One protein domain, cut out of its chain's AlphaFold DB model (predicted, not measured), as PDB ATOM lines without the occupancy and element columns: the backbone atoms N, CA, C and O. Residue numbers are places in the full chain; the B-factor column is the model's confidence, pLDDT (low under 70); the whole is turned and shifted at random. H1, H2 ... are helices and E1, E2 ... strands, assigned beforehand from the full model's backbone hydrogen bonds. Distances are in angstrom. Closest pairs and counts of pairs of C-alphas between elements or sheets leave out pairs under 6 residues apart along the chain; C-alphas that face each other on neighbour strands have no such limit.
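Overview. This is residues 181 to 282 of the 390 residues of an uncharacterized protein of Phialemoniopsis curvata (UniProt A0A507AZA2). A strongly twisted sheet of six strands, curled like part of a barrel, is covered on one face by a single long helix, H1. Residues 250 to 256, at the end of H1 and just after it, stick out. The printed part has 102 residues with one named helix and six named strands, in the order E1 E2 E3 E4 H1 E5 E6; the mixed sheet runs E1 E5 E6 E4 E3 E2, and the class is mixed, helices and strands. The whole is compact, with a radius of gyration of the C-alphas of 13.7 A and spans of 37 by 36 by 26 A.

Along the chain. E1 is residues 185 to 187, beginning at C-alpha 185 (26.387, -40.030, -21.651), and E2 is residues 191 to 197. E3, residues 204 to 211, is 20.0 A long and bends by 67 degrees at residue 208. E4 is residues 218 to 223, 16.4 A. H1, residues 234 to 251, is 26.2 A long. E5 is residues 262 to 267, and E6, residues 274 to 280, 18.2 A, ends at C-alpha 280 (31.340, -32.789, -9.355).

Arrangement. Edge strand E1 is parallel to E5, with N 186 and O 265 2.8 A apart. The hairpins E2 and E3, N 194 to O 208 2.8 A, and E3 and E4, N 207 to O 220 3.0 A, form a meander, each strand the antiparallel neighbour of the one before. E6 is antiparallel to E4, N 221 to O 277 3.0 A, and to E5, its hairpin partner, N 266 to O 276 2.9 A. E4, H1 and E5 form a split strand-helix-strand unit, two strands running the same way with E6 between them; its crossover is right-handed. H1 makes two layers with the sheet, at a height of 9.8 A, over E5, E6 and only just E4, on which 3 of its C-alphas fall. It runs slantwise to the strands, at 38 degrees to E5 on the local plane; the closest C-alphas of H1 and E5 are those of Leu 242 and Leu 262, 6.0 A. In H1 every O i to N i+4 pair is within hydrogen-bond range.

Size, cuts and confidence. The C-alphas farthest apart are those of Asp 228 and Ala 254, 40.3 A. The printed part has no cut, and no link is long. In this model pLDDT is under 70 at residues 198 to 202 and 225 to 232.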
ATOM      1  N   PRO A 181      17.203 -38.577 -18.602       90.81
ATOM      2  CA  PRO A 181      17.221 -38.166 -20.007       90.81
ATOM      3  C   PRO A 181      17.871 -36.796 -20.244       90.81
ATOM      4  O   PRO A 181      18.249 -36.489 -21.372       90.81
ATOM      5  N   ASP A 182      17.976 -35.960 -19.210       94.12
ATOM      6  CA  ASP A 182      18.589 -34.631 -19.263       94.12
ATOM      7  C   ASP A 182      20.102 -34.649 -18.992       94.12
ATOM      8  O   ASP A 182      20.763 -33.617 -19.130       94.12
ATOM      9  N   LEU A 183      20.662 -35.807 -18.630       95.62
ATOM     10  CA  LEU A 183      22.085 -35.966 -18.360       95.62
ATOM     11  C   LEU A 183      22.829 -36.583 -19.555       95.62
ATOM     12  O   LEU A 183      22.345 -37.528 -20.182       95.62
ATOM     13  N   PRO A 184      24.039 -36.089 -19.870       95.56
ATOM     14  CA  PRO A 184      24.837 -36.622 -20.964       95.56
ATOM     15  C   PRO A 184      25.380 -38.019 -20.645       95.56
ATOM     16  O   PRO A 184      25.616 -38.389 -19.490       95.56
ATOM     17  N   GLN A 185      25.646 -38.776 -21.706       95.56
ATOM     18  CA  GLN A 185      26.387 -40.030 -21.651       95.56
ATOM     19  C   GLN A 185      27.724 -39.839 -22.364       95.56
ATOM     20  O   GLN A 185      27.766 -39.396 -23.510       95.56
ATOM     21  N   TYR A 186      28.809 -40.162 -21.673       95.50
ATOM     22  CA  TYR A 186      30.165 -40.061 -22.189       95.50
ATOM     23  C   TYR A 186      30.683 -41.452 -22.527       95.50
ATOM     24  O   TYR A 186      30.616 -42.349 -21.684       95.50
ATOM     25  N   SER A 187      31.271 -41.633 -23.710       94.25
ATOM     26  CA  SER A 187      32.069 -42.835 -23.938       94.25
ATOM     27  C   SER A 187      33.260 -42.832 -22.980       94.25
ATOM     28  O   SER A 187      33.913 -41.803 -22.796       94.25
ATOM     29  N   SER A 188      33.615 -43.987 -22.414       92.12
ATOM     30  CA  SER A 188      34.858 -44.109 -21.632       92.12
ATOM     31  C   SER A 188      36.121 -43.750 -22.433       92.12
ATOM     32  O   SER A 188      37.145 -43.422 -21.835       92.12
ATOM     33  N   LYS A 189      36.062 -43.750 -23.773       92.12
ATOM     34  CA  LYS A 189      37.155 -43.286 -24.646       92.12
ATOM     35  C   LYS A 189      37.251 -41.760 -24.770       92.12
ATOM     36  O   LYS A 189      38.314 -41.262 -25.118       92.12
ATOM     37  N   ASP A 190      36.192 -41.024 -24.436       93.19
ATOM     38  CA  ASP A 190      36.138 -39.557 -24.571       93.19
ATOM     39  C   ASP A 190      36.556 -38.814 -23.290       93.19
ATOM     40  O   ASP A 190      36.661 -37.580 -23.269       93.19
ATOM     41  N   LEU A 191      36.768 -39.554 -22.199       94.12
ATOM     42  CA  LEU A 191      37.152 -39.023 -20.896       94.12
ATOM     43  C   LEU A 191      38.655 -39.181 -20.690       94.12
ATOM     44  O   LEU A 191      39.154 -40.291 -20.526       94.12
ATOM     45  N   LEU A 192      39.369 -38.060 -20.656       93.25
ATOM     46  CA  LEU A 192      40.804 -38.008 -20.410       93.25
ATOM     47  C   LEU A 192      41.085 -38.070 -18.913       93.25
ATOM     48  O   LEU A 192      40.570 -37.252 -18.152       93.25
ATOM     49  N   VAL A 193      41.934 -39.005 -18.504       91.25
ATOM     50  CA  VAL A 193      42.365 -39.189 -17.119       91.25
ATOM     51  C   VAL A 193      43.429 -38.156 -16.781       91.25
ATOM     52  O   VAL A 193      44.495 -38.109 -17.394       91.25
ATOM     53  N   MET A 194      43.133 -37.357 -15.764       89.81
ATOM     54  CA  MET A 194      44.052 -36.392 -15.167       89.81
ATOM     55  C   MET A 194      44.831 -37.024 -14.016       89.81
ATOM     56  O   MET A 194      46.040 -36.844 -13.904       89.81
ATOM     57  N   GLU A 195      44.139 -37.799 -13.184       87.69
ATOM     58  CA  GLU A 195      44.715 -38.468 -12.023       87.69
ATOM     59  C   GLU A 195      43.947 -39.761 -11.755       87.69
ATOM     60  O   GLU A 195      42.716 -39.756 -11.722       87.69
ATOM     61  N   LYS A 196      44.656 -40.873 -11.542       84.38
ATOM     62  CA  LYS A 196      44.042 -42.090 -11.003       84.38
ATOM     63  C   LYS A 196      43.992 -41.964  -9.484       84.38
ATOM     64  O   LYS A 196      45.030 -41.816  -8.846       84.38
ATOM     65  N   LEU A 197      42.797 -42.071  -8.921       82.62
ATOM     66  CA  LEU A 197      42.581 -42.045  -7.482       82.62
ATOM     67  C   LEU A 197      42.657 -43.473  -6.925       82.62
ATOM     68  O   LEU A 197      42.407 -44.457  -7.628       82.62
ATOM     69  N   GLY A 198      43.011 -43.600  -5.648       67.88
ATOM     70  CA  GLY A 198      42.883 -44.876  -4.951       67.88
ATOM     71  C   GLY A 198      41.404 -45.204  -4.777       67.88
ATOM     72  O   GLY A 198      40.715 -44.477  -4.066       67.88
ATOM     73  N   SER A 199      40.914 -46.275  -5.410       67.06
ATOM     74  CA  SER A 199      39.573 -46.772  -5.103       67.06
ATOM     75  C   SER A 199      39.652 -47.715  -3.906       67.06
ATOM     76  O   SER A 199      40.508 -48.601  -3.881       67.06
ATOM     77  N   PRO A 200      38.765 -47.560  -2.914       60.50
ATOM     78  CA  PRO A 200      38.642 -48.512  -1.827       60.50
ATOM     79  C   PRO A 200      37.962 -49.802  -2.281       60.50
ATOM     80  O   PRO A 200      37.861 -50.703  -1.474       60.50
ATOM     81  N   LEU A 201      37.450 -49.896  -3.514       63.25
ATOM     82  CA  LEU A 201      36.905 -51.140  -4.043       63.25
ATOM     83  C   LEU A 201      37.723 -51.589  -5.260       63.25
ATOM     84  O   LEU A 201      37.935 -50.802  -6.181       63.25
ATOM     85  N   PRO A 202      38.135 -52.858  -5.312       58.06
ATOM     86  CA  PRO A 202      39.049 -53.383  -6.333       58.06
ATOM     87  C   PRO A 202      38.444 -53.411  -7.737       58.06
ATOM     88  O   PRO A 202      39.130 -53.188  -8.736       58.06
ATOM     89  N   ASN A 203      37.133 -53.639  -7.803       71.50
ATOM     90  CA  ASN A 203      36.374 -53.681  -9.045       71.50
ATOM     91  C   ASN A 203      36.016 -52.282  -9.542       71.50
ATOM     92  O   ASN A 203      35.398 -52.161 -10.595       71.50
ATOM     93  N   PHE A 204      36.402 -51.225  -8.823       78.44
ATOM     94  CA  PHE A 204      36.161 -49.854  -9.231       78.44
ATOM     95  C   PHE A 204      37.448 -49.143  -9.635       78.44
ATOM     96  O   PHE A 204      38.506 -49.268  -9.023       78.44
ATOM     97  N   VAL A 205      37.333 -48.327 -10.676       81.44
ATOM     98  CA  VAL A 205      38.296 -47.278 -10.987       81.44
ATOM     99  C   VAL A 205      37.702 -45.968 -10.524       81.44
ATOM    100  O   VAL A 205      36.587 -45.620 -10.904       81.44
ATOM    101  N   GLU A 206      38.474 -45.227  -9.745       88.19
ATOM    102  CA  GLU A 206      38.186 -43.836  -9.432       88.19
ATOM    103  C   GLU A 206      39.282 -42.971 -10.044       88.19
ATOM    104  O   GLU A 206      40.469 -43.301  -9.977       88.19
ATOM    105  N   ALA A 207      38.887 -41.888 -10.697       91.56
ATOM    106  CA  ALA A 207      39.810 -40.996 -11.378       91.56
ATOM    107  C   ALA A 207      39.256 -39.574 -11.433       91.56
ATOM    108  O   ALA A 207      38.044 -39.365 -11.484       91.56
ATOM    109  N   LEU A 208      40.153 -38.596 -11.480       93.56
ATOM    110  CA  LEU A 208      39.821 -37.273 -11.985       93.56
ATOM    111  C   LEU A 208      39.924 -37.308 -13.501       93.56
ATOM    112  O   LEU A 208      40.946 -37.724 -14.052       93.56
ATOM    113  N   VAL A 209      38.860 -36.880 -14.167       94.88
ATOM    114  CA  VAL A 209      38.764 -36.874 -15.624       94.88
ATOM    115  C   VAL A 209      38.308 -35.519 -16.135       94.88
ATOM    116  O   VAL A 209      37.754 -34.710 -15.395       94.88
ATOM    117  N   ARG A 210      38.485 -35.294 -17.431       94.75
ATOM    118  CA  ARG A 210      37.863 -34.191 -18.167       94.75
ATOM    119  C   ARG A 210      37.470 -34.657 -19.561       94.75
ATOM    120  O   ARG A 210      38.025 -35.630 -20.072       94.75
ATOM    121  N   THR A 211      36.544 -33.956 -20.197       92.88
ATOM    122  CA  THR A 211      36.267 -34.176 -21.621       92.88
ATOM    123  C   THR A 211      37.345 -33.512 -22.480       92.88
ATOM    124  O   THR A 211      38.074 -32.625 -22.025       92.88
ATOM    125  N   HIS A 212      37.437 -33.894 -23.754       84.69
ATOM    126  CA  HIS A 212      38.318 -33.213 -24.710       84.69
ATOM    127  C   HIS A 212      37.988 -31.723 -24.888       84.69
ATOM    128  O   HIS A 212      38.890 -30.917 -25.106       84.69
ATOM    129  N   ALA A 213      36.707 -31.365 -24.794       80.12
ATOM    130  CA  ALA A 213      36.210 -30.017 -25.060       80.12
ATOM    131  C   ALA A 213      36.146 -29.115 -23.812       80.12
ATOM    132  O   ALA A 213      36.016 -27.901 -23.947       80.12
ATOM    133  N   GLY A 214      36.203 -29.692 -22.606       81.56
ATOM    134  CA  GLY A 214      35.945 -28.987 -21.351       81.56
ATOM    135  C   GLY A 214      37.197 -28.796 -20.485       81.56
ATOM    136  O   GLY A 214      38.003 -29.720 -20.359       81.56
ATOM    137  N   PRO A 215      37.359 -27.628 -19.835       80.19
ATOM    138  CA  PRO A 215      38.395 -27.424 -18.824       80.19
ATOM    139  C   PRO A 215      37.998 -27.982 -17.446       80.19
ATOM    140  O   PRO A 215      38.816 -27.972 -16.530       80.19
ATOM    141  N   GLU A 216      36.747 -28.410 -17.272       89.31
ATOM    142  CA  GLU A 216      36.202 -28.822 -15.980       89.31
ATOM    143  C   GLU A 216      36.663 -30.232 -15.594       89.31
ATOM    144  O   GLU A 216      36.499 -31.198 -16.343       89.31
ATOM    145  N   GLU A 217      37.239 -30.333 -14.397       93.69
ATOM    146  CA  GLU A 217      37.625 -31.598 -13.782       93.69
ATOM    147  C   GLU A 217      36.417 -32.234 -13.097       93.69
ATOM    148  O   GLU A 217      35.780 -31.637 -12.228       93.69
ATOM    149  N   MET A 218      36.158 -33.488 -13.434       95.75
ATOM    150  CA  MET A 218      35.068 -34.279 -12.887       95.75
ATOM    151  C   MET A 218      35.634 -35.483 -12.146       95.75
ATOM    152  O   MET A 218      36.644 -36.064 -12.544       95.75
ATOM    153  N   PHE A 219      34.956 -35.893 -11.080       95.50
ATOM    154  CA  PHE A 219      35.218 -37.187 -10.471       95.50
ATOM    155  C   PHE A 219      34.510 -38.263 -11.292       95.50
ATOM    156  O   PHE A 219      33.298 -38.191 -11.492       95.50
ATOM    157  N   CYS A 220      35.258 -39.263 -11.739       94.94
ATOM    158  CA  CYS A 220      34.760 -40.409 -12.478       94.94
ATOM    159  C   CYS A 220      34.883 -41.667 -11.633       94.94
ATOM    160  O   CYS A 220      35.938 -41.927 -11.047       94.94
ATOM    161  N   ARG A 221      33.811 -42.457 -11.615       91.62
ATOM    162  CA  ARG A 221      33.799 -43.787 -11.020       91.62
ATOM    163  C   ARG A 221      33.289 -44.789 -12.039       91.62
ATOM    164  O   ARG A 221      32.208 -44.608 -12.592       91.62
ATOM    165  N   LEU A 222      34.071 -45.835 -12.267       87.81
ATOM    166  CA  LEU A 222      33.802 -46.876 -13.253       87.81
ATOM    167  C   LEU A 222      33.852 -48.227 -12.569       87.81
ATOM    168  O   LEU A 222      34.743 -48.471 -11.759       87.81
ATOM    169  N   LEU A 223      32.937 -49.107 -12.928       83.12
ATOM    170  CA  LEU A 223      32.992 -50.516 -12.595       83.12
ATOM    171  C   LEU A 223      33.814 -51.221 -13.681       83.12
ATOM    172  O   LEU A 223      33.512 -51.106 -14.863       83.12
ATOM    173  N   ARG A 224      34.877 -51.926 -13.294       73.06
ATOM    174  CA  ARG A 224      35.688 -52.747 -14.207       73.06
ATOM    175  C   ARG A 224      34.939 -54.006 -14.609       73.06
ATOM    176  O   ARG A 224      34.924 -54.374 -15.780       73.06
ATOM    177  N   HIS A 225      34.330 -54.645 -13.612       66.94
ATOM    178  CA  HIS A 225      33.721 -55.957 -13.736       66.94
ATOM    179  C   HIS A 225      32.392 -55.988 -12.977       66.94
ATOM    180  O   HIS A 225      32.404 -55.791 -11.757       66.94
ATOM    181  N   PRO A 226      31.238 -56.170 -13.649       58.66
ATOM    182  CA  PRO A 226      29.993 -56.465 -12.962       58.66
ATOM    183  C   PRO A 226      30.147 -57.710 -12.087       58.66
ATOM    184  O   PRO A 226      30.532 -58.775 -12.557       58.66
ATOM    185  N   GLU A 227      29.858 -57.558 -10.794       56.44
ATOM    186  CA  GLU A 227      29.727 -58.694  -9.883       56.44
ATOM    187  C   GLU A 227      28.608 -59.612 -10.393       56.44
ATOM    188  O   GLU A 227      27.525 -59.116 -10.709       56.44
ATOM    189  N   ASP A 228      28.858 -60.924 -10.439       48.00
ATOM    190  CA  ASP A 228      27.858 -61.948 -10.789       48.00
ATOM    191  C   ASP A 228      26.743 -62.073  -9.722       48.00
ATOM    192  O   ASP A 228      25.815 -62.867  -9.868       48.00
ATOM    193  N   ASP A 229      26.837 -61.300  -8.634       47.31
ATOM    194  CA  ASP A 229      25.847 -61.248  -7.567       47.31
ATOM    195  C   ASP A 229      24.557 -60.548  -8.065       47.31
ATOM    196  O   ASP A 229      24.617 -59.420  -8.575       47.31
ATOM    197  N   PRO A 230      23.383 -61.202  -7.950       46.62
ATOM    198  CA  PRO A 230      22.093 -60.637  -8.343       46.62
ATOM    199  C   PRO A 230      21.587 -59.546  -7.385       46.62
ATOM    200  O   PRO A 230      20.561 -58.922  -7.668       46.62
ATOM    201  N   THR A 231      22.257 -59.307  -6.254       52.94
ATOM    202  CA  THR A 231      21.937 -58.187  -5.363       52.94
ATOM    203  C   THR A 231      22.408 -56.856  -5.967       52.94
ATOM    204  O   THR A 231      23.411 -56.800  -6.676       52.94
ATOM    205  N   ILE A 232      21.628 -55.783  -5.749       55.66
ATOM    206  CA  ILE A 232      21.821 -54.450  -6.364       55.66
ATOM    207  C   ILE A 232      23.300 -54.067  -6.353       55.66
ATOM    208  O   ILE A 232      23.905 -53.945  -5.284       55.66
ATOM    209  N   SER A 233      23.866 -53.829  -7.538       71.69
ATOM    210  CA  SER A 233      25.293 -53.558  -7.631       71.69
ATOM    211  C   SER A 233      25.657 -52.248  -6.918       71.69
ATOM    212  O   SER A 233      24.891 -51.278  -6.953       71.69
ATOM    213  N   PRO A 234      26.848 -52.151  -6.305       76.88
ATOM    214  CA  PRO A 234      27.364 -50.906  -5.730       76.88
ATOM    215  C   PRO A 234      27.248 -49.689  -6.658       76.88
ATOM    216  O   PRO A 234      26.987 -48.575  -6.208       76.88
ATOM    217  N   LEU A 235      27.416 -49.919  -7.963       82.81
ATOM    218  CA  LEU A 235      27.268 -48.900  -8.996       82.81
ATOM    219  C   LEU A 235      25.803 -48.479  -9.174       82.81
ATOM    220  O   LEU A 235      25.511 -47.284  -9.197       82.81
ATOM    221  N   GLU A 236      24.882 -49.440  -9.289       83.31
ATOM    222  CA  GLU A 236      23.442 -49.171  -9.387       83.31
ATOM    223  C   GLU A 236      22.930 -48.399  -8.176       83.31
ATOM    224  O   GLU A 236      22.118 -47.484  -8.330       83.31
ATOM    225  N   ARG A 237      23.422 -48.721  -6.974       84.81
ATOM    226  CA  ARG A 237      23.046 -48.010  -5.751       84.81
ATOM    227  C   ARG A 237      23.505 -46.556  -5.777       84.81
ATOM    228  O   ARG A 237      22.677 -45.674  -5.540       84.81
ATOM    229  N   ASP A 238      24.779 -46.318  -6.096       88.38
ATOM    230  CA  ASP A 238      25.336 -44.971  -6.257       88.38
ATOM    231  C   ASP A 238      24.503 -44.172  -7.272       88.38
ATOM    232  O   ASP A 238      24.031 -43.077  -6.960       88.38
ATOM    233  N   ILE A 239      24.257 -44.737  -8.459       91.19
ATOM    234  CA  ILE A 239      23.476 -44.079  -9.513       91.19
ATOM    235  C   ILE A 239      22.036 -43.821  -9.058       91.19
ATOM    236  O   ILE A 239      21.517 -42.732  -9.284       91.19
ATOM    237  N   THR A 240      21.401 -44.759  -8.356       89.56
ATOM    238  CA  THR A 240      20.032 -44.587  -7.843       89.56
ATOM    239  C   THR A 240      19.930 -43.392  -6.895       89.56
ATOM    240  O   THR A 240      19.015 -42.574  -7.033       89.56
ATOM    241  N   VAL A 241      20.871 -43.258  -5.951       91.44
ATOM    242  CA  VAL A 241      20.905 -42.107  -5.033       91.44
ATOM    243  C   VAL A 241      21.180 -40.819  -5.796       91.44
ATOM    244  O   VAL A 241      20.464 -39.835  -5.612       91.44
ATOM    245  N   LEU A 242      22.189 -40.820  -6.666       94.62
ATOM    246  CA  LEU A 242      22.589 -39.641  -7.429       94.62
ATOM    247  C   LEU A 242      21.464 -39.146  -8.350       94.62
ATOM    248  O   LEU A 242      21.204 -37.944  -8.379       94.62
ATOM    249  N   ASN A 243      20.736 -40.049  -9.011       94.38
ATOM    250  CA  ASN A 243      19.560 -39.727  -9.821       94.38
ATOM    251  C   ASN A 243      18.437 -39.122  -8.972       94.38
ATOM    252  O   ASN A 243      17.853 -38.102  -9.333       94.38
ATOM    253  N   ALA A 244      18.131 -39.711  -7.815       92.88
ATOM    254  CA  ALA A 244      17.094 -39.176  -6.939       92.88
ATOM    255  C   ALA A 244      17.442 -37.774  -6.413       92.88
ATOM    256  O   ALA A 244      16.596 -36.877  -6.436       92.88
ATOM    257  N   VAL A 245      18.698 -37.560  -6.013       93.94
ATOM    258  CA  VAL A 245      19.202 -36.248  -5.587       93.94
ATOM    259  C   VAL A 245      19.181 -35.247  -6.744       93.94
ATOM    260  O   VAL A 245      18.792 -34.098  -6.537       93.94
ATOM    261  N   HIS A 246      19.548 -35.668  -7.958       94.38
ATOM    262  CA  HIS A 246      19.459 -34.853  -9.176       94.38
ATOM    263  C   HIS A 246      18.026 -34.370  -9.421       94.38
ATOM    264  O   HIS A 246      17.790 -33.167  -9.530       94.38
ATOM    265  N   ARG A 247      17.046 -35.281  -9.376       93.00
ATOM    266  CA  ARG A 247      15.624 -34.939  -9.537       93.00
ATOM    267  C   ARG A 247      15.145 -33.946  -8.476       93.00
ATOM    268  O   ARG A 247      14.502 -32.954  -8.817       93.00
ATOM    269  N   VAL A 248      15.477 -34.163  -7.199       91.88
ATOM    270  CA  VAL A 248      15.087 -33.238  -6.119       91.88
ATOM    271  C   VAL A 248      15.736 -31.868  -6.288       91.88
ATOM    272  O   VAL A 248      15.059 -30.862  -6.105       91.88
ATOM    273  N   ARG A 249      17.008 -31.796  -6.690       91.56
ATOM    274  CA  ARG A 249      17.689 -30.519  -6.954       91.56
ATOM    275  C   ARG A 249      17.048 -29.729  -8.087       91.56
ATOM    276  O   ARG A 249      16.922 -28.515  -7.963       91.56
ATOM    277  N   ASN A 250      16.610 -30.410  -9.142       89.56
ATOM    278  CA  ASN A 250      15.912 -29.770 -10.255       89.56
ATOM    279  C   ASN A 250      14.521 -29.253  -9.845       89.56
ATOM    280  O   ASN A 250      14.106 -28.191 -10.299       89.56
ATOM    281  N   MET A 251      13.812 -29.966  -8.960       89.75
ATOM    282  CA  MET A 251      12.485 -29.556  -8.476       89.75
ATOM    283  C   MET A 251      12.535 -28.510  -7.349       89.75
ATOM    284  O   MET A 251      11.646 -27.666  -7.247       89.75
ATOM    285  N   ALA A 252      13.550 -28.567  -6.487       88.06
ATOM    286  CA  ALA A 252      13.670 -27.765  -5.271       88.06
ATOM    287  C   ALA A 252      15.123 -27.283  -5.054       88.06
ATOM    288  O   ALA A 252      15.778 -27.687  -4.087       88.06
ATOM    289  N   PRO A 253      15.635 -26.372  -5.903       83.69
ATOM    290  CA  PRO A 253      17.040 -25.946  -5.885       83.69
ATOM    291  C   PRO A 253      17.456 -25.225  -4.594       83.69
ATOM    292  O   PRO A 253      18.642 -25.108  -4.297       83.69
ATOM    293  N   ALA A 254      16.487 -24.749  -3.807       84.00
ATOM    294  CA  ALA A 254      16.730 -24.085  -2.532       84.00
ATOM    295  C   ALA A 254      17.104 -25.045  -1.387       84.00
ATOM    296  O   ALA A 254      17.541 -24.569  -0.342       84.00
ATOM    297  N   ILE A 255      16.926 -26.365  -1.543       79.88
ATOM    298  CA  ILE A 255      17.264 -27.349  -0.504       79.88
ATOM    299  C   ILE A 255      18.749 -27.724  -0.639       79.88
ATOM    300  O   ILE A 255      19.128 -28.399  -1.601       79.88
ATOM    301  N   PRO A 256      19.620 -27.328   0.307       83.56
ATOM    302  CA  PRO A 256      21.040 -27.636   0.221       83.56
ATOM    303  C   PRO A 256      21.293 -29.096   0.622       83.56
ATOM    304  O   PRO A 256      21.420 -29.406   1.807       83.56
ATOM    305  N   ILE A 257      21.405 -29.977  -0.373       90.81
ATOM    306  CA  ILE A 257      21.831 -31.374  -0.200       90.81
ATOM    307  C   ILE A 257      23.335 -31.459  -0.459       90.81
ATOM    308  O   ILE A 257      23.771 -31.183  -1.577       90.81
ATOM    309  N   ARG A 258      24.147 -31.844   0.537       94.81
ATOM    310  CA  ARG A 258      25.620 -31.936   0.405       94.81
ATOM    311  C   ARG A 258      26.077 -33.278  -0.165       94.81
ATOM    312  O   ARG A 258      26.830 -34.028   0.453       94.81
ATOM    313  N   ILE A 259      25.607 -33.551  -1.375       95.31
ATOM    314  CA  ILE A 259      26.007 -34.679  -2.220       95.31
ATOM    315  C   ILE A 259      26.495 -34.083  -3.546       95.31
ATOM    316  O   ILE A 259      25.803 -33.222  -4.077       95.31
ATOM    317  N   PRO A 260      27.661 -34.433  -4.102       95.12
ATOM    318  CA  PRO A 260      28.141 -33.797  -5.331       95.12
ATOM    319  C   PRO A 260      27.178 -34.040  -6.500       95.12
ATOM    320  O   PRO A 260      26.573 -35.109  -6.592       95.12
ATOM    321  N   ARG A 261      26.994 -33.052  -7.385       94.31
ATOM    322  CA  ARG A 261      26.040 -33.174  -8.500       94.31
ATOM    323  C   ARG A 261      26.485 -34.240  -9.490       94.31
ATOM    324  O   ARG A 261      27.647 -34.264  -9.887       94.31
ATOM    325  N   LEU A 262      25.544 -35.082  -9.909       96.06
ATOM    326  CA  LEU A 262      25.729 -35.988 -11.035       96.06
ATOM    327  C   LEU A 262      25.817 -35.167 -12.327       96.06
ATOM    328  O   LEU A 262      24.964 -34.321 -12.582       96.06
ATOM    329  N   LEU A 263      26.869 -35.391 -13.108       96.06
ATOM    330  CA  LEU A 263      27.149 -34.649 -14.341       96.06
ATOM    331  C   LEU A 263      26.895 -35.482 -15.599       96.06
ATOM    332  O   LEU A 263      26.821 -34.921 -16.688       96.06
ATOM    333  N   GLY A 264      26.782 -36.803 -15.462       96.12
ATOM    334  CA  GLY A 264      26.497 -37.712 -16.562       96.12
ATOM    335  C   GLY A 264      26.893 -39.149 -16.259       96.12
ATOM    336  O   GLY A 264      27.433 -39.465 -15.194       96.12
ATOM    337  N   TYR A 265      26.644 -40.015 -17.232       96.38
ATOM    338  CA  TYR A 265      26.973 -41.437 -17.172       96.38
ATOM    339  C   TYR A 265      28.188 -41.740 -18.036       96.38
ATOM    340  O   TYR A 265      28.471 -41.019 -18.992       96.38
ATOM    341  N   VAL A 266      28.893 -42.819 -17.713       94.44
ATOM    342  CA  VAL A 266      29.968 -43.336 -18.560       94.44
ATOM    343  C   VAL A 266      29.524 -44.643 -19.179       94.44
ATOM    344  O   VAL A 266      29.027 -45.519 -18.469       94.44
ATOM    345  N   THR A 267      29.720 -44.772 -20.489       92.12
ATOM    346  CA  THR A 267      29.340 -45.952 -21.257       92.12
ATOM    347  C   THR A 267      30.542 -46.707 -21.808       92.12
ATOM    348  O   THR A 267      31.606 -46.146 -22.118       92.12
ATOM    349  N   ASP A 268      30.374 -48.019 -21.916       86.44
ATOM    350  CA  ASP A 268      31.303 -48.872 -22.640       86.44
ATOM    351  C   ASP A 268      31.162 -48.622 -24.154       86.44
ATOM    352  O   ASP A 268      30.053 -48.699 -24.683       86.44
ATOM    353  N   PRO A 269      32.247 -48.319 -24.887       86.31
ATOM    354  CA  PRO A 269      32.182 -48.008 -26.315       86.31
ATOM    355  C   PRO A 269      31.730 -49.176 -27.198       86.31
ATOM    356  O   PRO A 269      31.293 -48.926 -28.317       86.31
ATOM    357  N   ALA A 270      31.884 -50.428 -26.753       82.75
ATOM    358  CA  ALA A 270      31.525 -51.594 -27.558       82.75
ATOM    359  C   ALA A 270      30.040 -51.946 -27.416       82.75
ATOM    360  O   ALA A 270      29.383 -52.276 -28.401       82.75
ATOM    361  N   THR A 271      29.514 -51.864 -26.197       81.75
ATOM    362  CA  THR A 271      28.158 -52.311 -25.862       81.75
ATOM    363  C   THR A 271      27.168 -51.170 -25.633       81.75
ATOM    364  O   THR A 271      25.963 -51.386 -25.701       81.75
ATOM    365  N   GLY A 272      27.649 -49.956 -25.354       85.31
ATOM    366  CA  GLY A 272      26.821 -48.805 -24.988       85.31
ATOM    367  C   GLY A 272      26.250 -48.862 -23.568       85.31
ATOM    368  O   GLY A 272      25.570 -47.924 -23.156       85.31
ATOM    369  N   HIS A 273      26.520 -49.921 -22.798       86.25
ATOM    370  CA  HIS A 273      26.021 -50.051 -21.430       86.25
ATOM    371  C   HIS A 273      26.659 -49.033 -20.488       86.25
ATOM    372  O   HIS A 273      27.828 -48.673 -20.640       86.25
ATOM    373  N   ILE A 274      25.898 -48.613 -19.475       89.31
ATOM    374  CA  ILE A 274      26.399 -47.757 -18.402       89.31
ATOM    375  C   ILE A 274      27.305 -48.583 -17.493       89.31
ATOM    376  O   ILE A 274      26.874 -49.518 -16.825       89.31
ATOM    377  N   ILE A 275      28.564 -48.179 -17.456       88.31
ATOM    378  CA  ILE A 275      29.650 -48.805 -16.697       88.31
ATOM    379  C   ILE A 275      30.119 -47.918 -15.544       88.31
ATOM    380  O   ILE A 275      30.995 -48.294 -14.772       88.31
ATOM    381  N   GLY A 276      29.573 -46.707 -15.429       92.06
ATOM    382  CA  GLY A 276      30.028 -45.729 -14.458       92.06
ATOM    383  C   GLY A 276      29.279 -44.410 -14.531       92.06
ATOM    384  O   GLY A 276      28.311 -44.249 -15.274       92.06
ATOM    385  N   TYR A 277      29.766 -43.441 -13.768       95.06
ATOM    386  CA  TYR A 277      29.231 -42.086 -13.743       95.06
ATOM    387  C   TYR A 277      30.336 -41.043 -13.564       95.06
ATOM    388  O   TYR A 277      31.443 -41.342 -13.105       95.06
ATOM    389  N   VAL A 278      30.009 -39.797 -13.906       96.62
ATOM    390  CA  VAL A 278      30.809 -38.613 -13.584       96.62
ATOM    391  C   VAL A 278      30.007 -37.654 -12.710       96.62
ATOM    392  O   VAL A 278      28.812 -37.446 -12.920       96.62
ATOM    393  N   ARG A 279      30.659 -37.064 -11.709       96.00
ATOM    394  CA  ARG A 279      30.064 -36.086 -10.789       96.00
ATOM    395  C   ARG A 279      31.028 -34.939 -10.502       96.00
ATOM    396  O   ARG A 279      32.217 -35.025 -10.810       96.00
ATOM    397  N   GLU A 280      30.521 -33.893  -9.859       95.19
ATOM    398  CA  GLU A 280      31.340 -32.789  -9.355       95.19
ATOM    399  C   GLU A 280      32.496 -33.309  -8.489       95.19
ATOM    400  O   GLU A 280      32.329 -34.184  -7.622       95.19
ATOM    401  N   ASN A 281      33.684 -32.760  -8.739       93.88
ATOM    402  CA  ASN A 281      34.867 -33.035  -7.944       93.88
ATOM    403  C   ASN A 281      34.856 -32.171  -6.672       93.88
ATOM    404  O   ASN A 281      34.926 -30.947  -6.747       93.88
ATOM    405  N   ILE A 282      34.822 -32.809  -5.500       92.31
ATOM    406  CA  ILE A 282      34.999 -32.114  -4.221       92.31
ATOM    407  C   ILE A 282      36.494 -32.025  -3.952       92.31
ATOM    408  O   ILE A 282      37.120 -33.002  -3.535       92.31
TER     409      ILE A 282